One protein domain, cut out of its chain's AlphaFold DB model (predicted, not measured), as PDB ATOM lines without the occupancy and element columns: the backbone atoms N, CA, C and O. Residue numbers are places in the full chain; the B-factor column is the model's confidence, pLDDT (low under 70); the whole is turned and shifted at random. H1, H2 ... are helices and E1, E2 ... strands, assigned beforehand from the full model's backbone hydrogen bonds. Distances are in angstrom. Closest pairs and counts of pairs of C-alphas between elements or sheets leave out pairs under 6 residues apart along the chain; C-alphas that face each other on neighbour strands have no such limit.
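This is residues 182 to 349 of the 493 residues of the protein "Ribosomal protein S6 glutaminyl transferase" of uncultured Sulfurovum sp (UniProt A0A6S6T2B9). A strongly twisted sheet of five antiparallel strands curls round helix H1, while H2 packs on the other face at the end where E1 finishes and E4 starts. A smaller part, the hairpin E6 and E7 with H6 after it, lies near the start of H1, and residues 321 to 327, mostly of H5, stick out beyond it. The printed part has 168 residues, with six named helices and seven named strands in the order E1 E2 E3 H1 E4 E5 H2 H3 H4 H5 E6 E7 H6. The large sheet runs E3 E2 E1 E4 E5 and the class is mixed. The whole is compact, with a radius of gyration of the C-alphas of 16.5 A and spans of 49 by 35 by 35 A.

E1, residues 182 to 190, is antiparallel to E4, residues 241 to 249, with N 187 and O 244 at 2.9 A. E2, residues 193 to 201, bends by 50 degrees at residue 196 and forms a hairpin with E1, with N 198 and O 186 at 3.0 A. E3, residues 216 to 218, completes the meander E1 E2 E3, each strand the antiparallel neighbour of the one before, with N 199 and O 218 at 2.7 A. At the other edge, E5, residues 254 to 260, forms a hairpin with E4, with N 245 and O 258 at 2.8 A. H1, residues 224 to 236, and H2, residues 267 to 280, are on opposite faces, three layers with the sheet between the helices. The closest C-alphas of H1 and E4 are those of Ser 234 and Trp 242, 6.2 A apart; those of H2 and E1 are Ile 190 and Ile 273, 6.3 A. H3, residues 295 to 299, is on the same face as H1, over none of the strands. H4, residues 304 to 307, is close to H3 but not clearly touching, the C-alphas of Leu 299 and Leu 307 being closest at 7.8 A. E6, residues 332 to 335, and E7, residues 338 to 341, form an antiparallel hairpin, with N 333 and O 340 at 2.8 A. H5, residues 322 to 328, and H6, residues 342 to 348, are close but not clearly touching, about perpendicular at 73 degrees, with the C-alphas of Leu 328 and His 343 closest at 7.4 A. Every O i to N i+4 pair is within hydrogen-bond range in H1, H2, H3 and H6; H5 has 0 of 3, with 2 of 4 O i to N i+3 pairs, and H4 is too short for an i+4 pair.

E1 begins at C-alpha 182, (39.750, -46.808, -47.826), and is 26.5 A long; E4 measures 25.5 A, E2 23.6 A and E5 17.4 A. H2 is 20.1 A long and H1 18.4 A. H6 ends at C-alpha 348, (25.300, -37.283, -27.115).

The C-alphas of Gly 205 and Arg 285, the two farthest apart, are 52.6 A apart. The printed part has no cut. The links E2 to E3, H2 to H3 and H4 to H5 are long, 14 residues each. The mean pLDDT of the printed part is 87.7; residues 202 to 215, 318 to 320, 322 and 324 to 329 are under 70.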
ATOM      1  N   SER A 182      40.845 -46.006 -47.286       80.44
ATOM      2  CA  SER A 182      39.750 -46.808 -47.826       80.44
ATOM      3  C   SER A 182      38.642 -45.922 -48.396       80.44
ATOM      4  O   SER A 182      37.984 -46.285 -49.371       80.44
ATOM      5  N   ALA A 183      38.437 -44.745 -47.798       84.56
ATOM      6  CA  ALA A 183      37.456 -43.767 -48.233       84.56
ATOM      7  C   ALA A 183      37.686 -42.382 -47.604       84.56
ATOM      8  O   ALA A 183      38.475 -42.195 -46.676       84.56
ATOM      9  N   ASP A 184      36.920 -41.418 -48.105       89.19
ATOM     10  CA  ASP A 184      36.795 -40.065 -47.575       89.19
ATOM     11  C   ASP A 184      35.342 -39.833 -47.141       89.19
ATOM     12  O   ASP A 184      34.422 -40.035 -47.933       89.19
ATOM     13  N   VAL A 185      35.115 -39.410 -45.901       94.38
ATOM     14  CA  VAL A 185      33.784 -39.090 -45.377       94.38
ATOM     15  C   VAL A 185      33.624 -37.585 -45.253       94.38
ATOM     16  O   VAL A 185      34.388 -36.916 -44.557       94.38
ATOM     17  N   ARG A 186      32.571 -37.049 -45.874       95.88
ATOM     18  CA  ARG A 186      32.143 -35.672 -45.637       95.88
ATOM     19  C   ARG A 186      31.132 -35.641 -44.506       95.88
ATOM     20  O   ARG A 186      30.102 -36.297 -44.603       95.88
ATOM     21  N   VAL A 187      31.380 -34.812 -43.497       98.00
ATOM     22  CA  VAL A 187      30.457 -34.552 -42.385       98.00
ATOM     23  C   VAL A 187      30.101 -33.073 -42.363       98.00
ATOM     24  O   VAL A 187      30.986 -32.224 -42.309       98.00
ATOM     25  N   MET A 188      28.809 -32.755 -42.396       98.25
ATOM     26  CA  MET A 188      28.271 -31.407 -42.217       98.25
ATOM     27  C   MET A 188      27.680 -31.284 -40.816       98.25
ATOM     28  O   MET A 188      26.913 -32.147 -40.384       98.25
ATOM     29  N   LEU A 189      28.001 -30.194 -40.124       98.50
ATOM     30  CA  LEU A 189      27.580 -29.920 -38.758       98.50
ATOM     31  C   LEU A 189      26.857 -28.576 -38.660       98.50
ATOM     32  O   LEU A 189      27.196 -27.627 -39.368       98.50
ATOM     33  N   ILE A 190      25.884 -28.498 -37.751       98.38
ATOM     34  CA  ILE A 190      25.162 -27.273 -37.378       98.38
ATOM     35  C   ILE A 190      25.112 -27.209 -35.852       98.38
ATOM     36  O   ILE A 190      24.668 -28.162 -35.211       98.38
ATOM     37  N   GLY A 191      25.597 -26.116 -35.261       97.81
ATOM     38  CA  GLY A 191      25.757 -25.994 -33.810       97.81
ATOM     39  C   GLY A 191      26.544 -27.165 -33.218       97.81
ATOM     40  O   GLY A 191      26.122 -27.761 -32.232       97.81
ATOM     41  N   HIS A 192      27.620 -27.577 -33.891       98.00
ATOM     42  CA  HIS A 192      28.442 -28.747 -33.552       98.00
ATOM     43  C   HIS A 192      27.735 -30.115 -33.581       98.00
ATOM     44  O   HIS A 192      28.378 -31.112 -33.271       98.00
ATOM     45  N   LYS A 193      26.462 -30.211 -33.987       98.25
ATOM     46  CA  LYS A 193      25.783 -31.494 -34.215       98.25
ATOM     47  C   LYS A 193      25.993 -31.958 -35.659       98.25
ATOM     48  O   LYS A 193      25.698 -31.171 -36.559       98.25
ATOM     49  N   PRO A 194      26.417 -33.209 -35.919       98.38
ATOM     50  CA  PRO A 194      26.387 -33.784 -37.261       98.38
ATOM     51  C   PRO A 194      24.954 -33.860 -37.795       98.38
ATOM     52  O   PRO A 194      24.078 -34.457 -37.170       98.38
ATOM     53  N   VAL A 195      24.708 -33.248 -38.953       97.75
ATOM     54  CA  VAL A 195      23.377 -33.203 -39.586       97.75
ATOM     55  C   VAL A 195      23.311 -33.962 -40.902       97.75
ATOM     56  O   VAL A 195      22.222 -34.312 -41.348       97.75
ATOM     57  N   CYS A 196      24.460 -34.214 -41.526       97.12
ATOM     58  CA  CYS A 196      24.589 -35.012 -42.735       97.12
ATOM     59  C   CYS A 196      26.002 -35.581 -42.801       97.12
ATOM     60  O   CYS A 196      26.963 -34.833 -42.608       97.12
ATOM     61  N   ALA A 197      26.132 -36.873 -43.082       97.06
ATOM     62  CA  ALA A 197      27.415 -37.500 -43.332       97.06
ATOM     63  C   ALA A 197      27.300 -38.500 -44.482       97.06
ATOM     64  O   ALA A 197      26.263 -39.134 -44.650       97.06
ATOM     65  N   PHE A 198      28.343 -38.611 -45.297       94.44
ATOM     66  CA  PHE A 198      28.386 -39.606 -46.363       94.44
ATOM     67  C   PHE A 198      29.815 -39.918 -46.782       94.44
ATOM     68  O   PHE A 198      30.683 -39.041 -46.845       94.44
ATOM     69  N   TRP A 199      30.028 -41.179 -47.123       92.56
ATOM     70  CA  TRP A 199      31.210 -41.668 -47.800       92.56
ATOM     71  C   TRP A 199      31.244 -41.138 -49.230       92.56
ATOM     72  O   TRP A 199      30.244 -41.138 -49.950       92.56
ATOM     73  N   ARG A 200      32.430 -40.726 -49.656       87.06
ATOM     74  CA  ARG A 200      32.800 -40.459 -51.038       87.06
ATOM     75  C   ARG A 200      33.810 -41.518 -51.431       87.06
ATOM     76  O   ARG A 200      34.962 -41.468 -50.998       87.06
ATOM     77  N   ARG A 201      33.366 -42.498 -52.212       76.75
ATOM     78  CA  ARG A 201      34.251 -43.563 -52.690       76.75
ATOM     79  C   ARG A 201      34.845 -43.163 -54.039       76.75
ATOM     80  O   ARG A 201      34.107 -42.644 -54.886       76.75
ATOM     81  N   PRO A 202      36.162 -43.339 -54.235       65.38
ATOM     82  CA  PRO A 202      36.756 -43.087 -55.534       65.38
ATOM     83  C   PRO A 202      36.257 -44.143 -56.539       65.38
ATOM     84  O   PRO A 202      35.831 -45.228 -56.132       65.38
ATOM     85  N   PRO A 203      36.282 -43.849 -57.850       63.44
ATOM     86  CA  PRO A 203      36.161 -44.882 -58.875       63.44
ATOM     87  C   PRO A 203      37.226 -45.976 -58.684       63.44
ATOM     88  O   PRO A 203      38.306 -45.707 -58.156       63.44
ATOM     89  N   GLU A 204      36.942 -47.202 -59.127       59.91
ATOM     90  CA  GLU A 204      37.899 -48.313 -59.047       59.91
ATOM     91  C   GLU A 204      39.231 -47.941 -59.734       59.91
ATOM     92  O   GLU A 204      39.242 -47.513 -60.888       59.91
ATOM     93  N   GLY A 205      40.350 -48.056 -59.007       59.31
ATOM     94  CA  GLY A 205      41.699 -47.714 -59.490       59.31
ATOM     95  C   GLY A 205      42.147 -46.255 -59.294       59.31
ATOM     96  O   GLY A 205      43.312 -45.947 -59.542       59.31
ATOM     97  N   GLU A 206      41.277 -45.363 -58.814       62.56
ATOM     98  CA  GLU A 206      41.602 -43.963 -58.504       62.56
ATOM     99  C   GLU A 206      41.746 -43.750 -56.987       62.56
ATOM    100  O   GLU A 206      41.083 -44.398 -56.182       62.56
ATOM    101  N   TRP A 207      42.593 -42.807 -56.566       61.62
ATOM    102  CA  TRP A 207      42.767 -42.456 -55.143       61.62
ATOM    103  C   TRP A 207      42.096 -41.125 -54.766       61.62
ATOM    104  O   TRP A 207      42.007 -40.779 -53.589       61.62
ATOM    105  N   LEU A 208      41.630 -40.351 -55.754       57.78
ATOM    106  CA  LEU A 208      40.937 -39.083 -55.532       57.78
ATOM    107  C   LEU A 208      39.417 -39.294 -55.483       57.78
ATOM    108  O   LEU A 208      38.789 -39.727 -56.442       57.78
ATOM    109  N   THR A 209      38.811 -38.895 -54.370       55.62
ATOM    110  CA  THR A 209      37.392 -39.113 -54.025       55.62
ATOM    111  C   THR A 209      36.463 -37.971 -54.454       55.62
ATOM    112  O   THR A 209      35.320 -37.865 -53.996       55.62
ATOM    113  N   ASN A 210      36.926 -37.052 -55.310       56.03
ATOM    114  CA  ASN A 210      36.136 -35.875 -55.662       56.03
ATOM    115  C   ASN A 210      34.865 -36.276 -56.424       56.03
ATOM    116  O   ASN A 210      34.909 -36.739 -57.559       56.03
ATOM    117  N   THR A 211      33.707 -36.000 -55.825       47.00
ATOM    118  CA  THR A 211      32.372 -36.313 -56.365       47.00
ATOM    119  C   THR A 211      32.076 -35.645 -57.711       47.00
ATOM    120  O   THR A 211      31.227 -36.118 -58.458       47.00
ATOM    121  N   SER A 212      32.812 -34.591 -58.083       46.97
ATOM    122  CA  SER A 212      32.750 -33.992 -59.424       46.97
ATOM    123  C   SER A 212      33.349 -34.870 -60.534       46.97
ATOM    124  O   SER A 212      33.244 -34.503 -61.700       46.97
ATOM    125  N   GLN A 213      33.998 -35.988 -60.187       42.56
ATOM    126  CA  GLN A 213      34.618 -36.942 -61.114       42.56
ATOM    127  C   GLN A 213      33.921 -38.316 -61.124       42.56
ATOM    128  O   GLN A 213      34.489 -39.284 -61.611       42.56
ATOM    129  N   GLY A 214      32.678 -38.406 -60.632       44.75
ATOM    130  CA  GLY A 214      31.876 -39.634 -60.730       44.75
ATOM    131  C   GLY A 214      32.004 -40.602 -59.549       44.75
ATOM    132  O   GLY A 214      31.556 -41.737 -59.662       44.75
ATOM    133  N   GLY A 215      32.574 -40.165 -58.419       57.47
ATOM    134  CA  GLY A 215      32.551 -40.940 -57.173       57.47
ATOM    135  C   GLY A 215      31.123 -41.158 -56.656       57.47
ATOM    136  O   GLY A 215      30.278 -40.261 -56.750       57.47
ATOM    137  N   SER A 216      30.851 -42.344 -56.109       70.31
ATOM    138  CA  SER A 216      29.554 -42.671 -55.510       70.31
ATOM    139  C   SER A 216      29.436 -42.075 -54.104       70.31
ATOM    140  O   SER A 216      30.422 -41.954 -53.370       70.31
ATOM    141  N   MET A 217      28.218 -41.655 -53.747       83.62
ATOM    142  CA  MET A 217      27.876 -41.224 -52.391       83.62
ATOM    143  C   MET A 217      27.175 -42.374 -51.679       83.62
ATOM    144  O   MET A 217      26.193 -42.898 -52.200       83.62
ATOM    145  N   ASP A 218      27.654 -42.725 -50.492       90.00
ATOM    146  CA  ASP A 218      26.995 -43.686 -49.611       90.00
ATOM    147  C   ASP A 218      26.749 -43.035 -48.251       90.00
ATOM    148  O   ASP A 218      27.649 -42.448 -47.657       90.00
ATOM    149  N   TYR A 219      25.509 -43.095 -47.787       92.69
ATOM    150  CA  TYR A 219      25.057 -42.438 -46.565       92.69
ATOM    151  C   TYR A 219      25.089 -43.370 -45.352       92.69
ATOM    152  O   TYR A 219      24.985 -42.891 -44.223       92.69
ATOM    153  N   MET A 220      25.220 -44.677 -45.576       92.44
ATOM    154  CA  MET A 220      25.037 -45.688 -44.544       92.44
ATOM    155  C   MET A 220      26.276 -45.843 -43.666       92.44
ATOM    156  O   MET A 220      27.411 -45.715 -44.125       92.44
ATOM    157  N   ASP A 221      26.042 -46.169 -42.396       90.81
ATOM    158  CA  ASP A 221      27.039 -46.766 -41.501       90.81
ATOM    159  C   ASP A 221      28.287 -45.895 -41.280       90.81
ATOM    160  O   ASP A 221      29.402 -46.390 -41.125       90.81
ATOM    161  N   VAL A 222      28.108 -44.570 -41.243       94.88
ATOM    162  CA  VAL A 222      29.188 -43.650 -40.857       94.88
ATOM    163  C   VAL A 222      29.554 -43.878 -39.373       94.88
ATOM    164  O   VAL A 222      28.659 -43.775 -38.524       94.88
ATOM    165  N   PRO A 223      30.832 -44.155 -39.034       94.44
ATOM    166  CA  PRO A 223      31.243 -44.505 -37.672       94.44
ATOM    167  C   PRO A 223      31.046 -43.357 -36.679       94.44
ATOM    168  O   PRO A 223      31.251 -42.191 -37.027       94.44
ATOM    169  N   LYS A 224      30.694 -43.688 -35.431       94.94
ATOM    170  CA  LYS A 224      30.492 -42.712 -34.346       94.94
ATOM    171  C   LYS A 224      31.777 -41.930 -34.065       94.94
ATOM    172  O   LYS A 224      31.754 -40.713 -33.936       94.94
ATOM    173  N   GLU A 225      32.902 -42.620 -34.044       94.69
ATOM    174  CA  GLU A 225      34.231 -42.118 -33.701       94.69
ATOM    175  C   GLU A 225      34.709 -41.069 -34.720       94.69
ATOM    176  O   GLU A 225      35.312 -40.049 -34.377       94.69
ATOM    177  N   LEU A 226      34.342 -41.260 -35.991       96.25
ATOM    178  CA  LEU A 226      34.557 -40.277 -37.047       96.25
ATOM    179  C   LEU A 226      33.692 -39.024 -36.832       96.25
ATOM    180  O   LEU A 226      34.159 -37.899 -37.046       96.25
ATOM    181  N   LEU A 227      32.439 -39.194 -36.395       97.81
ATOM    182  CA  LEU A 227      31.563 -38.075 -36.035       97.81
ATOM    183  C   LEU A 227      32.089 -37.323 -34.804       97.81
ATOM    184  O   LEU A 227      32.037 -36.092 -34.791       97.81
ATOM    185  N   ASP A 228      32.645 -38.027 -33.817       97.81
ATOM    186  CA  ASP A 228      33.268 -37.439 -32.625       97.81
ATOM    187  C   ASP A 228      34.437 -36.524 -33.005       97.81
ATOM    188  O   ASP A 228      34.489 -35.368 -32.564       97.81
ATOM    189  N   LEU A 229      35.310 -36.973 -33.917       98.12
ATOM    190  CA  LEU A 229      36.373 -36.131 -34.473       98.12
ATOM    191  C   LEU A 229      35.796 -34.894 -35.182       98.12
ATOM    192  O   LEU A 229      36.260 -33.772 -34.964       98.12
ATOM    193  N   ALA A 230      34.757 -35.057 -36.005       98.25
ATOM    194  CA  ALA A 230      34.126 -33.935 -36.702       98.25
ATOM    195  C   ALA A 230      33.548 -32.889 -35.723       98.25
ATOM    196  O   ALA A 230      33.670 -31.679 -35.948       98.25
ATOM    197  N   VAL A 231      32.955 -33.348 -34.618       98.38
ATOM    198  CA  VAL A 231      32.405 -32.510 -33.542       98.38
ATOM    199  C   VAL A 231      33.516 -31.777 -32.799       98.38
ATOM    200  O   VAL A 231      33.404 -30.568 -32.588       98.38
ATOM    201  N   GLN A 232      34.600 -32.470 -32.437       98.06
ATOM    202  CA  GLN A 232      35.777 -31.868 -31.801       98.06
ATOM    203  C   GLN A 232      36.339 -30.730 -32.660       98.06
ATOM    204  O   GLN A 232      36.540 -29.615 -32.174       98.06
ATOM    205  N   VAL A 233      36.522 -30.984 -33.956       97.81
ATOM    206  CA  VAL A 233      37.054 -30.017 -34.923       97.81
ATOM    207  C   VAL A 233      36.115 -28.821 -35.090       97.81
ATOM    208  O   VAL A 233      36.564 -27.675 -35.087       97.81
ATOM    209  N   SER A 234      34.802 -29.057 -35.179       97.81
ATOM    210  CA  SER A 234      33.803 -27.985 -35.272       97.81
ATOM    211  C   SER A 234      33.781 -27.095 -34.022       97.81
ATOM    212  O   SER A 234      33.655 -25.874 -34.147       97.81
ATOM    213  N   LYS A 235      33.941 -27.682 -32.827       97.25
ATOM    214  CA  LYS A 235      34.048 -26.944 -31.556       97.25
ATOM    215  C   LYS A 235      35.332 -26.118 -31.486       97.25
ATOM    216  O   LYS A 235      35.269 -24.954 -31.103       97.25
ATOM    217  N   ALA A 236      36.466 -26.674 -31.916       96.88
ATOM    218  CA  ALA A 236      37.734 -25.944 -31.994       96.88
ATOM    219  C   ALA A 236      37.649 -24.733 -32.944       96.88
ATOM    220  O   ALA A 236      38.160 -23.658 -32.637       96.88
ATOM    221  N   ALA A 237      36.935 -24.876 -34.066       95.50
ATOM    222  CA  ALA A 237      36.673 -23.781 -35.001       95.50
ATOM    223  C   ALA A 237      35.638 -22.763 -34.486       95.50
ATOM    224  O   ALA A 237      35.498 -21.691 -35.078       95.50
ATOM    225  N   ASN A 238      34.900 -23.095 -33.416       96.25
ATOM    226  CA  ASN A 238      33.787 -22.307 -32.886       96.25
ATOM    227  C   ASN A 238      32.817 -21.878 -34.006       96.25
ATOM    228  O   ASN A 238      32.536 -20.694 -34.191       96.25
ATOM    229  N   ALA A 239      32.389 -22.847 -34.820       94.81
ATOM    230  CA  ALA A 239      31.594 -22.614 -36.022       94.81
ATOM    231  C   ALA A 239      30.099 -22.902 -35.838       94.81
ATOM    232  O   ALA A 239      29.719 -23.995 -35.417       94.81
ATOM    233  N   GLU A 240      29.243 -21.965 -36.259       96.88
ATOM    234  CA  GLU A 240      27.787 -22.151 -36.310       96.88
ATOM    235  C   GLU A 240      27.386 -23.293 -37.240       96.88
ATOM    236  O   GLU A 240      26.447 -24.042 -36.971       96.88
ATOM    237  N   TYR A 241      28.095 -23.407 -38.356       97.50
ATOM    238  CA  TYR A 241      27.945 -24.468 -39.331       97.50
ATOM    239  C   TYR A 241      29.301 -24.772 -39.955       97.50
ATOM    240  O   TYR A 241      30.115 -23.878 -40.203       97.50
ATOM    241  N   TRP A 242      29.550 -26.052 -40.192       96.69
ATOM    242  CA  TRP A 242      30.872 -26.546 -40.541       96.69
ATOM    243  C   TRP A 242      30.770 -27.753 -41.456       96.69
ATOM    244  O   TRP A 242      29.808 -28.511 -41.373       96.69
ATOM    245  N   ALA A 243      31.768 -27.957 -42.301       96.19
ATOM    246  CA  ALA A 243      31.962 -29.219 -42.988       96.19
ATOM    247  C   ALA A 243      33.406 -29.679 -42.841       96.19
ATOM    248  O   ALA A 243      34.328 -28.876 -42.988       96.19
ATOM    249  N   CYS A 244      33.576 -30.970 -42.584       95.38
ATOM    250  CA  CYS A 244      34.860 -31.654 -42.563       95.38
ATOM    251  C   CYS A 244      34.881 -32.737 -43.638       95.38
ATOM    252  O   CYS A 244      33.891 -33.444 -43.827       95.38
ATOM    253  N   ASP A 245      36.036 -32.887 -44.266       94.62
ATOM    254  CA  ASP A 245      36.393 -34.014 -45.111       94.62
ATOM    255  C   ASP A 245      37.404 -34.857 -44.328       94.62
ATOM    256  O   ASP A 245      38.454 -34.338 -43.934       94.62
ATOM    257  N   ILE A 246      37.076 -36.116 -44.046       95.88
ATOM    258  CA  ILE A 246      37.825 -36.979 -43.127       95.88
ATOM    259  C   ILE A 246      38.272 -38.234 -43.870       95.88
ATOM    260  O   ILE A 246      37.448 -38.993 -44.368       95.88
ATOM    261  N   ALA A 247      39.581 -38.462 -43.927       93.94
ATOM    262  CA  ALA A 247      40.143 -39.703 -44.438       93.94
ATOM    263  C   ALA A 247      39.959 -40.826 -43.421       93.94
ATOM    264  O   ALA A 247      40.277 -40.653 -42.240       93.94
ATOM    265  N   VAL A 248      39.530 -41.984 -43.914       93.62
ATOM    266  CA  VAL A 248      39.586 -43.250 -43.186       93.62
ATOM    267  C   VAL A 248      40.829 -43.994 -43.648       93.62
ATOM    268  O   VAL A 248      40.846 -44.561 -44.741       93.62
ATOM    269  N   GLY A 249      41.897 -43.913 -42.853       92.12
ATOM    270  CA  GLY A 249      43.150 -44.592 -43.159       92.12
ATOM    271  C   GLY A 249      42.996 -46.110 -43.096       92.12
ATOM    272  O   GLY A 249      42.236 -46.634 -42.283       92.12
ATOM    273  N   GLU A 250      43.741 -46.830 -43.934       90.81
ATOM    274  CA  GLU A 250      43.831 -48.299 -43.839       90.81
ATOM    275  C   GLU A 250      44.468 -48.761 -42.516       90.81
ATOM    276  O   GLU A 250      44.276 -49.894 -42.088       90.81
ATOM    277  N   ASP A 251      45.171 -47.856 -41.830       91.44
ATOM    278  CA  ASP A 251      45.708 -48.028 -40.479       91.44
ATOM    279  C   ASP A 251      44.655 -47.881 -39.363       91.44
ATOM    280  O   ASP A 251      45.007 -47.878 -38.184       91.44
ATOM    281  N   GLY A 252      43.379 -47.715 -39.723       89.94
ATOM    282  CA  GLY A 252      42.269 -47.529 -38.790       89.94
ATOM    283  C   GLY A 252      42.171 -46.122 -38.194       89.94
ATOM    284  O   GLY A 252      41.281 -45.872 -37.390       89.94
ATOM    285  N   GLN A 253      43.044 -45.181 -38.571       93.75
ATOM    286  CA  GLN A 253      43.037 -43.832 -38.002       93.75
ATOM    287  C   GLN A 253      42.275 -42.833 -38.876       93.75
ATOM    288  O   GLN A 253      42.443 -42.771 -40.101       93.75
ATOM    289  N   TYR A 254      41.506 -41.959 -38.224       96.00
ATOM    290  CA  TYR A 254      40.807 -40.853 -38.874       96.00
ATOM    291  C   TYR A 254      41.657 -39.589 -38.924       96.00
ATOM    292  O   TYR A 254      42.282 -39.198 -37.937       96.00
ATOM    293  N   ARG A 255      41.674 -38.921 -40.082       96.44
ATOM    294  CA  ARG A 255      42.458 -37.694 -40.282       96.44
ATOM    295  C   ARG A 255      41.678 -36.655 -41.074       96.44
ATOM    296  O   ARG A 255      41.118 -36.967 -42.120       96.44
ATOM    297  N   ILE A 256      41.690 -35.404 -40.626       95.88
ATOM    298  CA  ILE A 256      41.084 -34.289 -41.358       95.88
ATOM    299  C   ILE A 256      41.899 -34.002 -42.626       95.88
ATOM    300  O   ILE A 256      43.114 -33.800 -42.583       95.88
ATOM    301  N   LEU A 257      41.215 -33.963 -43.767       91.31
ATOM    302  CA  LEU A 257      41.777 -33.573 -45.057       91.31
ATOM    303  C   LEU A 257      41.522 -32.096 -45.353       91.31
ATOM    304  O   LEU A 257      42.448 -31.369 -45.714       91.31
ATOM    305  N   GLU A 258      40.271 -31.661 -45.203       90.44
ATOM    306  CA  GLU A 258      39.825 -30.282 -45.405       90.44
ATOM    307  C   GLU A 258      38.700 -29.952 -44.412       90.44
ATOM    308  O   GLU A 258      37.973 -30.834 -43.955       90.44
ATOM    309  N   CYS A 259      38.554 -28.676 -44.056       93.06
ATOM    310  CA  CYS A 259      37.429 -28.215 -43.251       93.06
ATOM    311  C   CYS A 259      37.082 -26.753 -43.543       93.06
ATOM    312  O   CYS A 259      37.978 -25.924 -43.735       93.06
ATOM    313  N   ALA A 260      35.786 -26.440 -43.610       90.94
ATOM    314  CA  ALA A 260      35.321 -25.126 -44.039       90.94
ATOM    315  C   ALA A 260      33.892 -24.785 -43.586       90.94
ATOM    316  O   ALA A 260      33.038 -25.658 -43.446       90.94
ATOM    317  N   THR A 261      33.586 -23.488 -43.492       90.69
ATOM    318  CA  THR A 261      32.193 -22.986 -43.425       90.69
ATOM    319  C   THR A 261      31.556 -22.861 -44.813       90.69
ATOM    320  O   THR A 261      30.339 -22.743 -44.951       90.69
ATOM    321  N   ALA A 262      32.372 -22.857 -45.870       85.38
ATOM    322  CA  ALA A 262      31.928 -22.738 -47.251       85.38
ATOM    323  C   ALA A 262      31.936 -24.110 -47.933       85.38
ATOM    324  O   ALA A 262      32.948 -24.537 -48.482       85.38
ATOM    325  N   PHE A 263      30.789 -24.789 -47.919       88.81
ATOM    326  CA  PHE A 263      30.628 -26.118 -48.509       88.81
ATOM    327  C   PHE A 263      29.407 -26.199 -49.426       88.81
ATOM    328  O   PHE A 263      28.485 -25.390 -49.350       88.81
ATOM    329  N   ALA A 264      29.395 -27.180 -50.329       86.50
ATOM    330  CA  ALA A 264      28.211 -27.484 -51.121       86.50
ATOM    331  C   ALA A 264      27.181 -28.199 -50.240       86.50
ATOM    332  O   ALA A 264      27.495 -29.209 -49.617       86.50
ATOM    333  N   ALA A 265      25.957 -27.679 -50.211       89.75
ATOM    334  CA  ALA A 265      24.881 -28.207 -49.385       89.75
ATOM    335  C   ALA A 265      23.559 -28.215 -50.154       89.75
ATOM    336  O   ALA A 265      23.268 -27.263 -50.901       89.75
ATOM    337  N   PHE A 266      22.756 -29.258 -49.926       92.25
ATOM    338  CA  PHE A 266      21.370 -29.301 -50.377       92.25
ATOM    339  C   PHE A 266      20.563 -28.144 -49.769       92.25
ATOM    340  O   PHE A 266      20.918 -27.638 -48.699       92.25
ATOM    341  N   PRO A 267      19.476 -27.704 -50.422       94.88
ATOM    342  CA  PRO A 267      18.735 -26.543 -49.946       94.88
ATOM    343  C   PRO A 267      18.153 -26.696 -48.529       94.88
ATOM    344  O   PRO A 267      18.208 -25.737 -47.762       94.88
ATOM    345  N   TYR A 268      17.695 -27.891 -48.139       95.38
ATOM    346  CA  TYR A 268      17.191 -28.146 -46.783       95.38
ATOM    347  C   TYR A 268      18.263 -28.002 -45.686       95.38
ATOM    348  O   TYR A 268      17.948 -27.522 -44.603       95.38
ATOM    349  N   ILE A 269      19.536 -28.322 -45.966       96.56
ATOM    350  CA  ILE A 269      20.642 -28.097 -45.015       96.56
ATOM    351  C   ILE A 269      20.786 -26.596 -44.733       96.56
ATOM    352  O   ILE A 269      20.973 -26.187 -43.591       96.56
ATOM    353  N   ARG A 270      20.650 -25.753 -45.764       96.19
ATOM    354  CA  ARG A 270      20.709 -24.288 -45.616       96.19
ATOM    355  C   ARG A 270      19.522 -23.756 -44.817       96.19
ATOM    356  O   ARG A 270      19.693 -22.826 -44.035       96.19
ATOM    357  N   ASP A 271      18.343 -24.357 -44.981       97.19
ATOM    358  CA  ASP A 271      17.170 -24.037 -44.160       97.19
ATOM    359  C   ASP A 271      17.392 -24.428 -42.689       97.19
ATOM    360  O   ASP A 271      17.036 -23.657 -41.802       97.19
ATOM    361  N   TRP A 272      18.029 -25.569 -42.404       97.75
ATOM    362  CA  TRP A 272      18.393 -25.953 -41.033       97.75
ATOM    363  C   TRP A 272      19.414 -25.013 -40.402       97.75
ATOM    364  O   TRP A 272      19.277 -24.672 -39.228       97.75
ATOM    365  N   ILE A 273      20.396 -24.539 -41.175       97.62
ATOM    366  CA  ILE A 273      21.313 -23.499 -40.697       97.62
ATOM    367  C   ILE A 273      20.521 -22.224 -40.378       97.62
ATOM    368  O   ILE A 273      20.704 -21.645 -39.311       97.62
ATOM    369  N   GLY A 274      19.593 -21.818 -41.253       97.00
ATOM    370  CA  GLY A 274      18.695 -20.688 -41.009       97.00
ATOM    371  C   GLY A 274      17.901 -20.834 -39.707       97.00
ATOM    372  O   GLY A 274      17.922 -19.927 -38.880       97.00
ATOM    373  N   GLN A 275      17.286 -21.995 -39.464       97.00
ATOM    374  CA  GLN A 275      16.559 -22.289 -38.220       97.00
ATOM    375  C   GLN A 275      17.465 -22.226 -36.984       97.00
ATOM    376  O   GLN A 275      17.072 -21.668 -35.960       97.00
ATOM    377  N   TYR A 276      18.684 -22.766 -37.074       97.62
ATOM    378  CA  TYR A 276      19.669 -22.692 -35.998       97.62
ATOM    379  C   TYR A 276      20.062 -21.243 -35.681       97.62
ATOM    380  O   TYR A 276      20.061 -20.858 -34.515       97.62
ATOM    381  N   LEU A 277      20.338 -20.421 -36.698       97.44
ATOM    382  CA  LEU A 277      20.693 -19.012 -36.506       97.44
ATOM    383  C   LEU A 277      19.509 -18.203 -35.965       97.44
ATOM    384  O   LEU A 277      19.684 -17.381 -35.069       97.44
ATOM    385  N   MET A 278      18.291 -18.469 -36.440       96.69
ATOM    386  CA  MET A 278      17.082 -17.870 -35.874       96.69
ATOM    387  C   MET A 278      16.923 -18.234 -34.396       96.69
ATOM    388  O   MET A 278      16.602 -17.365 -33.593       96.69
ATOM    389  N   TRP A 279      17.184 -19.483 -34.007       96.38
ATOM    390  CA  TRP A 279      17.204 -19.880 -32.598       96.38
ATOM    391  C   TRP A 279      18.301 -19.148 -31.808       96.38
ATOM    392  O   TRP A 279      17.976 -18.535 -30.791       96.38
ATOM    393  N   LYS A 280      19.553 -19.134 -32.302       95.62
ATOM    394  CA  LYS A 280      20.703 -18.450 -31.670       95.62
ATOM    395  C   LYS A 280      20.383 -16.979 -31.369       95.62
ATOM    396  O   LYS A 280      20.627 -16.517 -30.262       95.62
ATOM    397  N   PHE A 281      19.796 -16.263 -32.328       95.00
ATOM    398  CA  PHE A 281      19.673 -14.800 -32.286       95.00
ATOM    399  C   PHE A 281      18.331 -14.254 -31.812       95.00
ATOM    400  O   PHE A 281      18.092 -13.051 -31.888       95.00
ATOM    401  N   SER A 282      17.423 -15.112 -31.358       92.88
ATOM    402  CA  SER A 282      16.060 -14.683 -31.034       92.88
ATOM    403  C   SER A 282      15.699 -14.707 -29.564       92.88
ATOM    404  O   SER A 282      14.529 -14.518 -29.234       92.88
ATOM    405  N   ASN A 283      16.680 -14.976 -28.698       86.62
ATOM    406  CA  ASN A 283      16.507 -15.070 -27.251       86.62
ATOM    407  C   ASN A 283      15.277 -15.911 -26.841       86.62
ATOM    408  O   ASN A 283      14.455 -15.527 -26.012       86.62
ATOM    409  N   GLY A 284      15.103 -17.065 -27.496       86.56
ATOM    410  CA  GLY A 284      14.015 -18.003 -27.212       86.56
ATOM    411  C   GLY A 284      12.708 -17.779 -27.981       86.56
ATOM    412  O   GLY A 284      11.787 -18.574 -27.805       86.56
ATOM    413  N   ARG A 285      12.603 -16.773 -28.862       92.25
ATOM    414  CA  ARG A 285      11.414 -16.591 -29.722       92.25
ATOM    415  C   ARG A 285      11.281 -17.671 -30.802       92.25
ATOM    416  O   ARG A 285      10.162 -18.040 -31.148       92.25
ATOM    417  N   PHE A 286      12.389 -18.198 -31.323       93.69
ATOM    418  CA  PHE A 286      12.380 -19.387 -32.180       93.69
ATOM    419  C   PHE A 286      12.806 -20.621 -31.395       93.69
ATOM    420  O   PHE A 286      13.727 -20.577 -30.582       93.69
ATOM    421  N   ALA A 287      12.132 -21.741 -31.652       92.69
ATOM    422  CA  ALA A 287      12.480 -23.010 -31.039       92.69
ATOM    423  C   ALA A 287      13.817 -23.526 -31.583       92.69
ATOM    424  O   ALA A 287      14.113 -23.403 -32.772       92.69
ATOM    425  N   LYS A 288      14.589 -24.173 -30.707       94.50
ATOM    426  CA  LYS A 288      15.776 -24.929 -31.102       94.50
ATOM    427  C   LYS A 288      15.390 -25.977 -32.157       94.50
ATOM    428  O   LYS A 288      14.473 -26.762 -31.878       94.50
ATOM    429  N   PRO A 289      16.054 -26.021 -33.327       94.12
ATOM    430  CA  PRO A 289      15.735 -27.014 -34.345       94.12
ATOM    431  C   PRO A 289      15.989 -28.430 -33.822       94.12
ATOM    432  O   PRO A 289      16.899 -28.664 -33.026       94.12
ATOM    433  N   ASN A 290      15.174 -29.378 -34.279       94.19
ATOM    434  CA  ASN A 290      15.353 -30.798 -34.008       94.19
ATOM    435  C   ASN A 290      15.804 -31.493 -35.293       94.19
ATOM    436  O   ASN A 290      15.062 -31.522 -36.273       94.19
ATOM    437  N   ILE A 291      17.027 -32.021 -35.285       95.44
ATOM    438  CA  ILE A 291      17.644 -32.707 -36.423       95.44
ATOM    439  C   ILE A 291      18.208 -34.018 -35.873       95.44
ATOM    440  O   ILE A 291      19.252 -33.973 -35.224       95.44
ATOM    441  N   PRO A 292      17.515 -35.156 -36.050       93.06
ATOM    442  CA  PRO A 292      17.970 -36.440 -35.536       93.06
ATOM    443  C   PRO A 292      19.303 -36.867 -36.158       93.06
ATOM    444  O   PRO A 292      19.534 -36.677 -37.355       93.06
ATOM    445  N   LEU A 293      20.176 -37.468 -35.360       94.25
ATOM    446  CA  LEU A 293      21.396 -38.111 -35.834       94.25
ATOM    447  C   LEU A 293      21.046 -39.239 -36.821       94.25
ATOM    448  O   LEU A 293      20.003 -39.880 -36.696       94.25
ATOM    449  N   TYR A 294      21.900 -39.458 -37.822       94.69
ATOM    450  CA  TYR A 294      21.700 -40.430 -38.908       94.69
ATOM    451  C   TYR A 294      20.469 -40.194 -39.803       94.69
ATOM    452  O   TYR A 294      20.152 -41.028 -40.645       94.69
ATOM    453  N   ASN A 295      19.803 -39.032 -39.725       93.94
ATOM    454  CA  ASN A 295      18.696 -38.695 -40.639       93.94
ATOM    455  C   ASN A 295      19.085 -38.784 -42.133       93.94
ATOM    456  O   ASN A 295      18.237 -39.042 -42.988       93.94
ATOM    457  N   TRP A 296      20.370 -38.590 -42.441       94.81
ATOM    458  CA  TRP A 296      20.914 -38.653 -43.794       94.81
ATOM    459  C   TRP A 296      20.838 -40.050 -44.415       94.81
ATOM    460  O   TRP A 296      20.805 -40.144 -45.634       94.81
ATOM    461  N   GLU A 297      20.744 -41.116 -43.622       94.44
ATOM    462  CA  GLU A 297      20.538 -42.476 -44.135       94.44
ATOM    463  C   GLU A 297      19.155 -42.638 -44.760       94.44
ATOM    464  O   GLU A 297      18.990 -43.340 -45.751       94.44
ATOM    465  N   GLU A 298      18.149 -41.955 -44.209       92.12
ATOM    466  CA  GLU A 298      16.790 -41.973 -44.750       92.12
ATOM    467  C   GLU A 298      16.637 -40.978 -45.901       92.12
ATOM    468  O   GLU A 298      16.076 -41.309 -46.944       92.12
ATOM    469  N   LEU A 299      17.186 -39.767 -45.754       93.12
ATOM    470  CA  LEU A 299      17.170 -38.779 -46.833       93.12
ATOM    471  C   LEU A 299      17.998 -39.239 -48.040       93.12
ATOM    472  O   LEU A 299      17.600 -38.999 -49.176       93.12
ATOM    473  N   GLY A 300      19.109 -39.938 -47.812       90.81
ATOM    474  CA  GLY A 300      19.999 -40.459 -48.848       90.81
ATOM    475  C   GLY A 300      19.371 -41.529 -49.745       90.81
ATOM    476  O   GLY A 300      19.861 -41.750 -50.848       90.81
ATOM    477  N   LYS A 301      18.261 -42.150 -49.317       91.94
ATOM    478  CA  LYS A 301      17.469 -43.087 -50.137       91.94
ATOM    479  C   LYS A 301      16.627 -42.378 -51.201       91.94
ATOM    480  O   LYS A 301      16.135 -43.025 -52.121       91.94
ATOM    481  N   MET A 302      16.415 -41.066 -51.068       91.31
ATOM    482  CA  MET A 302      15.666 -40.280 -52.047       91.31
ATOM    483  C   MET A 302      16.523 -39.966 -53.273       91.31
ATOM    484  O   MET A 302      17.732 -39.760 -53.178       91.31
ATOM    485  N   ASP A 303      15.871 -39.838 -54.429       89.38
ATOM    486  CA  ASP A 303      16.554 -39.426 -55.651       89.38
ATOM    487  C   ASP A 303      17.197 -38.034 -55.500       89.38
ATOM    488  O   ASP A 303      16.610 -37.082 -54.967       89.38
ATOM    489  N   ALA A 304      18.417 -37.888 -56.018       86.06
ATOM    490  CA  ALA A 304      19.188 -36.663 -55.862       86.06
ATOM    491  C   ALA A 304      18.523 -35.440 -56.527       86.06
ATOM    492  O   ALA A 304      18.776 -34.308 -56.108       86.06
ATOM    493  N   SER A 305      17.687 -35.622 -57.557       89.44
ATOM    494  CA  SER A 305      16.911 -34.529 -58.162       89.44
ATOM    495  C   SER A 305      15.847 -33.977 -57.215       89.44
ATOM    496  O   SER A 305      15.650 -32.763 -57.182       89.44
ATOM    497  N   VAL A 306      15.259 -34.835 -56.378       92.00
ATOM    498  CA  VAL A 306      14.311 -34.445 -55.329       92.00
ATOM    499  C   VAL A 306      15.049 -33.746 -54.190       92.00
ATOM    500  O   VAL A 306      14.666 -32.650 -53.785       92.00
ATOM    501  N   LEU A 307      16.174 -34.298 -53.725       90.56
ATOM    502  CA  LEU A 307      16.983 -33.663 -52.673       90.56
ATOM    503  C   LEU A 307      17.467 -32.254 -53.061       90.56
ATOM    504  O   LEU A 307      17.602 -31.382 -52.201       90.56
ATOM    505  N   ARG A 308      17.690 -32.001 -54.359       90.81
ATOM    506  CA  ARG A 308      18.060 -30.678 -54.894       90.81
ATOM    507  C   ARG A 308      16.930 -29.646 -54.871       90.81
ATOM    508  O   ARG A 308      17.227 -28.464 -55.024       90.81
ATOM    509  N   THR A 309      15.679 -30.052 -54.684       93.69
ATOM    510  CA  THR A 309      14.518 -29.147 -54.618       93.69
ATOM    511  C   THR A 309      13.862 -29.123 -53.239       93.69
ATOM    512  O   THR A 309      13.102 -28.202 -52.943       93.69
ATOM    513  N   LEU A 310      14.192 -30.084 -52.374       94.56
ATOM    514  CA  LEU A 310      13.608 -30.227 -51.048       94.56
ATOM    515  C   LEU A 310      14.023 -29.073 -50.114       94.56
ATOM    516  O   LEU A 310      15.207 -28.763 -49.953       94.56
ATOM    517  N   ARG A 311      13.025 -28.430 -49.500       95.12
ATOM    518  CA  ARG A 311      13.148 -27.259 -48.614       95.12
ATOM    519  C   ARG A 311      12.317 -27.460 -47.353       95.12
ATOM    520  O   ARG A 311      11.311 -28.162 -47.390       95.12
ATOM    521  N   TYR A 312      12.698 -26.786 -46.271       91.44
ATOM    522  CA  TYR A 312      11.938 -26.702 -45.014       91.44
ATOM    523  C   TYR A 312      11.543 -28.055 -44.401       91.44
ATOM    524  O   TYR A 312      10.467 -28.191 -43.821       91.44
ATOM    525  N   ILE A 313      12.423 -29.052 -44.503       92.94
ATOM    526  CA  ILE A 313      12.250 -30.323 -43.796       92.94
ATOM    527  C   ILE A 313      12.322 -30.045 -42.296       92.94
ATOM    528  O   ILE A 313      13.220 -29.339 -41.832       92.94
ATOM    529  N   THR A 314      11.392 -30.608 -41.535       88.38
ATOM    530  CA  THR A 314      11.416 -30.554 -40.073       88.38
ATOM    531  C   THR A 314      11.205 -31.951 -39.521       88.38
ATOM    532  O   THR A 314      10.507 -32.765 -40.124       88.38
ATOM    533  N   PHE A 315      11.812 -32.225 -38.371       89.50
ATOM    534  CA  PHE A 315      11.591 -33.460 -37.639       89.50
ATOM    535  C   PHE A 315      10.857 -33.135 -36.347       89.50
ATOM    536  O   PHE A 315      11.329 -32.335 -35.532       89.50
ATOM    537  N   GLY A 316       9.707 -33.771 -36.139       83.12
ATOM    538  CA  GLY A 316       9.028 -33.723 -34.850       83.12
ATOM    539  C   GLY A 316       9.942 -34.262 -33.751       83.12
ATOM    540  O   GLY A 316      10.750 -35.163 -33.993       83.12
ATOM    541  N   LYS A 317       9.831 -33.713 -32.537       76.50
ATOM    542  CA  LYS A 317      10.399 -34.401 -31.376       76.50
ATOM    543  C   LYS A 317       9.651 -35.714 -31.223       76.50
ATOM    544  O   LYS A 317       8.424 -35.729 -31.293       76.50
ATOM    545  N   TYR A 318      10.393 -36.795 -31.051       68.88
ATOM    546  CA  TYR A 318       9.775 -38.083 -30.821       68.88
ATOM    547  C   TYR A 318       9.013 -38.057 -29.491       68.88
ATOM    548  O   TYR A 318       9.592 -37.763 -28.445       68.88
ATOM    549  N   THR A 319       7.726 -38.378 -29.558       67.94
ATOM    550  CA  THR A 319       6.885 -38.658 -28.397       67.94
ATOM    551  C   THR A 319       6.476 -40.122 -28.520       67.94
ATOM    552  O   THR A 319       5.751 -40.441 -29.466       67.94
ATOM    553  N   PRO A 320       6.959 -41.023 -27.646       64.12
ATOM    554  CA  PRO A 320       6.625 -42.435 -27.747       64.12
ATOM    555  C   PRO A 320       5.128 -42.634 -27.567       64.12
ATOM    556  O   PRO A 320       4.565 -42.290 -26.529       64.12
ATOM    557  N   SER A 321       4.491 -43.227 -28.569       71.88
ATOM    558  CA  SER A 321       3.296 -44.028 -28.344       71.88
ATOM    559  C   SER A 321       3.718 -45.414 -27.838       71.88
ATOM    560  O   SER A 321       4.870 -45.824 -28.006       71.88
ATOM    561  N   TYR A 322       2.805 -46.139 -27.189       67.25
ATOM    562  CA  TYR A 322       3.108 -47.444 -26.581       67.25
ATOM    563  C   TYR A 322       3.639 -48.462 -27.612       67.25
ATOM    564  O   TYR A 322       4.557 -49.227 -27.337       67.25
ATOM    565  N   ASP A 323       3.106 -48.418 -28.832       71.06
ATOM    566  CA  ASP A 323       3.542 -49.177 -30.008       71.06
ATOM    567  C   ASP A 323       4.807 -48.598 -30.673       71.06
ATOM    568  O   ASP A 323       5.636 -49.341 -31.194       71.06
ATOM    569  N   GLY A 324       4.995 -47.279 -30.622       67.19
ATOM    570  CA  GLY A 324       6.148 -46.587 -31.195       67.19
ATOM    571  C   GLY A 324       7.451 -46.799 -30.419       67.19
ATOM    572  O   GLY A 324       8.523 -46.754 -31.026       67.19
ATOM    573  N   ALA A 325       7.385 -47.016 -29.099       66.75
ATOM    574  CA  ALA A 325       8.561 -47.256 -28.250       66.75
ATOM    575  C   ALA A 325       9.316 -48.526 -28.677       66.75
ATOM    576  O   ALA A 325      10.536 -48.512 -28.835       66.75
ATOM    577  N   TYR A 326       8.567 -49.578 -29.022       66.69
ATOM    578  CA  TYR A 326       9.097 -50.862 -29.485       66.69
ATOM    579  C   TYR A 326      10.013 -50.758 -30.719       66.69
ATOM    580  O   TYR A 326      10.909 -51.581 -30.900       66.69
ATOM    581  N   PHE A 327       9.804 -49.764 -31.588       66.94
ATOM    582  CA  PHE A 327      10.610 -49.589 -32.801       66.94
ATOM    583  C   PHE A 327      11.905 -48.802 -32.572       66.94
ATOM    584  O   PHE A 327      12.855 -48.981 -33.336       66.94
ATOM    585  N   LEU A 328      11.973 -47.953 -31.541       65.38
ATOM    586  CA  LEU A 328      13.209 -47.240 -31.204       65.38
ATOM    587  C   LEU A 328      14.227 -48.159 -30.539       65.38
ATOM    588  O   LEU A 328      15.401 -48.112 -30.906       65.38
ATOM    589  N   ASP A 329      13.761 -49.048 -29.665       68.19
ATOM    590  CA  ASP A 329      14.600 -50.012 -28.940       68.19
ATOM    591  C   ASP A 329      15.099 -51.160 -29.841       68.19
ATOM    592  O   ASP A 329      15.729 -52.112 -29.389       68.19
ATOM    593  N   LYS A 330      14.838 -51.077 -31.150       72.81
ATOM    594  CA  LYS A 330      15.401 -51.966 -32.174       72.81
ATOM    595  C   LYS A 330      16.482 -51.312 -33.022       72.81
ATOM    596  O   LYS A 330      17.252 -52.022 -33.666       72.81
ATOM    597  N   LYS A 331      16.536 -49.976 -33.073       80.19
ATOM    598  CA  LYS A 331      17.533 -49.260 -33.877       80.19
ATOM    599  C   LYS A 331      18.793 -49.049 -33.049       80.19
ATOM    600  O   LYS A 331      18.897 -48.101 -32.272       80.19
ATOM    601  N   VAL A 332      19.741 -49.950 -33.259       86.88
ATOM    602  CA  VAL A 332      21.030 -50.012 -32.572       86.88
ATOM    603  C   VAL A 332      22.177 -49.780 -33.546       86.88
ATOM    604  O   VAL A 332      22.085 -50.115 -34.727       86.88
ATOM    605  N   ARG A 333      23.268 -49.217 -33.039       88.19
ATOM    606  CA  ARG A 333      24.521 -48.975 -33.750       88.19
ATOM    607  C   ARG A 333      25.648 -49.656 -32.991       88.19
ATOM    608  O   ARG A 333      25.727 -49.522 -31.774       88.19
ATOM    609  N   GLN A 334      26.490 -50.391 -33.711       90.31
ATOM    610  CA  GLN A 334      27.740 -50.906 -33.161       90.31
ATOM    611  C   GLN A 334      28.809 -49.821 -33.287       90.31
ATOM    612  O   GLN A 334      28.925 -49.194 -34.339       90.31
ATOM    613  N   THR A 335      29.537 -49.595 -32.203       88.50
ATOM    614  CA  THR A 335      30.615 -48.607 -32.071       88.50
ATOM    615  C   THR A 335      31.810 -49.286 -31.405       88.50
ATOM    616  O   THR A 335      31.673 -50.399 -30.890       88.50
ATOM    617  N   GLU A 336      32.968 -48.635 -31.375       87.25
ATOM    618  CA  GLU A 336      34.142 -49.146 -30.656       87.25
ATOM    619  C   GLU A 336      33.877 -49.277 -29.145       87.25
ATOM    620  O   GLU A 336      34.377 -50.194 -28.496       87.25
ATOM    621  N   GLU A 337      33.027 -48.406 -28.594       87.50
ATOM    622  CA  GLU A 337      32.622 -48.385 -27.180       87.50
ATOM    623  C   GLU A 337      31.475 -49.370 -26.864       87.50
ATOM    624  O   GLU A 337      31.035 -49.469 -25.718       87.50
ATOM    625  N   GLY A 338      30.982 -50.106 -27.867       89.88
ATOM    626  CA  GLY A 338      29.898 -51.081 -27.741       89.88
ATOM    627  C   GLY A 338      28.634 -50.709 -28.517       89.88
ATOM    628  O   GLY A 338      28.650 -49.908 -29.455       89.88
ATOM    629  N   GLN A 339      27.519 -51.336 -28.152       91.50
ATOM    630  CA  GLN A 339      26.235 -51.142 -28.817       91.50
ATOM    631  C   GLN A 339      25.458 -49.985 -28.180       91.50
ATOM    632  O   GLN A 339      25.222 -49.997 -26.977       91.50
ATOM    633  N   PHE A 340      24.992 -49.039 -28.997       90.25
ATOM    634  CA  PHE A 340      24.157 -47.918 -28.553       90.25
ATOM    635  C   PHE A 340      22.824 -47.884 -29.285       90.25
ATOM    636  O   PHE A 340      22.757 -48.157 -30.488       90.25
ATOM    637  N   TYR A 341      21.763 -47.462 -28.599       88.88
ATOM    638  CA  TYR A 341      20.518 -47.115 -29.273       88.88
ATOM    639  C   TYR A 341      20.652 -45.768 -29.987       88.88
ATOM    640  O   TYR A 341      21.296 -44.832 -29.508       88.88
ATOM    641  N   LEU A 342      19.981 -45.621 -31.131       86.44
ATOM    642  CA  LEU A 342      20.076 -44.401 -31.938       86.44
ATOM    643  C   LEU A 342      19.658 -43.137 -31.162       86.44
ATOM    644  O   LEU A 342      20.231 -42.066 -31.352       86.44
ATOM    645  N   HIS A 343      18.679 -43.258 -30.265       85.56
ATOM    646  CA  HIS A 343      18.208 -42.147 -29.442       85.56
ATOM    647  C   HIS A 343      19.192 -41.766 -28.319       85.56
ATOM    648  O   HIS A 343      19.161 -40.632 -27.844       85.56
ATOM    649  N   GLU A 344      20.048 -42.690 -27.875       89.12
ATOM    650  CA  GLU A 344      21.122 -42.407 -26.918       89.12
ATOM    651  C   GLU A 344      22.247 -41.653 -27.612       89.12
ATOM    652  O   GLU A 344      22.661 -40.599 -27.129       89.12
ATOM    653  N   LEU A 345      22.651 -42.121 -28.800       90.81
ATOM    654  CA  LEU A 345      23.608 -41.409 -29.643       90.81
ATOM    655  C   LEU A 345      23.112 -39.999 -29.960       90.81
ATOM    656  O   LEU A 345      23.850 -39.036 -29.793       90.81
ATOM    657  N   ASP A 346      21.844 -39.834 -30.344       91.62
ATOM    658  CA  ASP A 346      21.286 -38.513 -30.650       91.62
ATOM    659  C   ASP A 346      21.429 -37.508 -29.491       91.62
ATOM    660  O   ASP A 346      21.744 -36.335 -29.726       91.62
ATOM    661  N   LYS A 347      21.259 -37.978 -28.243       91.44
ATOM    662  CA  LYS A 347      21.437 -37.178 -27.020       91.44
ATOM    663  C   LYS A 347      22.897 -36.779 -26.784       91.44
ATOM    664  O   LYS A 347      23.125 -35.710 -26.219       91.44
ATOM    665  N   MET A 348      23.865 -37.588 -27.223       94.25
ATOM    666  CA  MET A 348      25.300 -37.283 -27.115       94.25
ATOM    667  C   MET A 348      25.741 -36.136 -28.035       94.25
ATOM    668  O   MET A 348      26.715 -35.448 -27.729       94.25
ATOM    669  N   TYR A 349      24.997 -35.871 -29.115       95.94
ATOM    670  CA  TYR A 349      25.261 -34.770 -30.047       95.94
ATOM    671  C   TYR A 349      24.183 -33.681 -29.945       95.94
ATOM    672  O   TYR A 349      23.326 -33.561 -30.831       95.94
TER     673      TYR A 349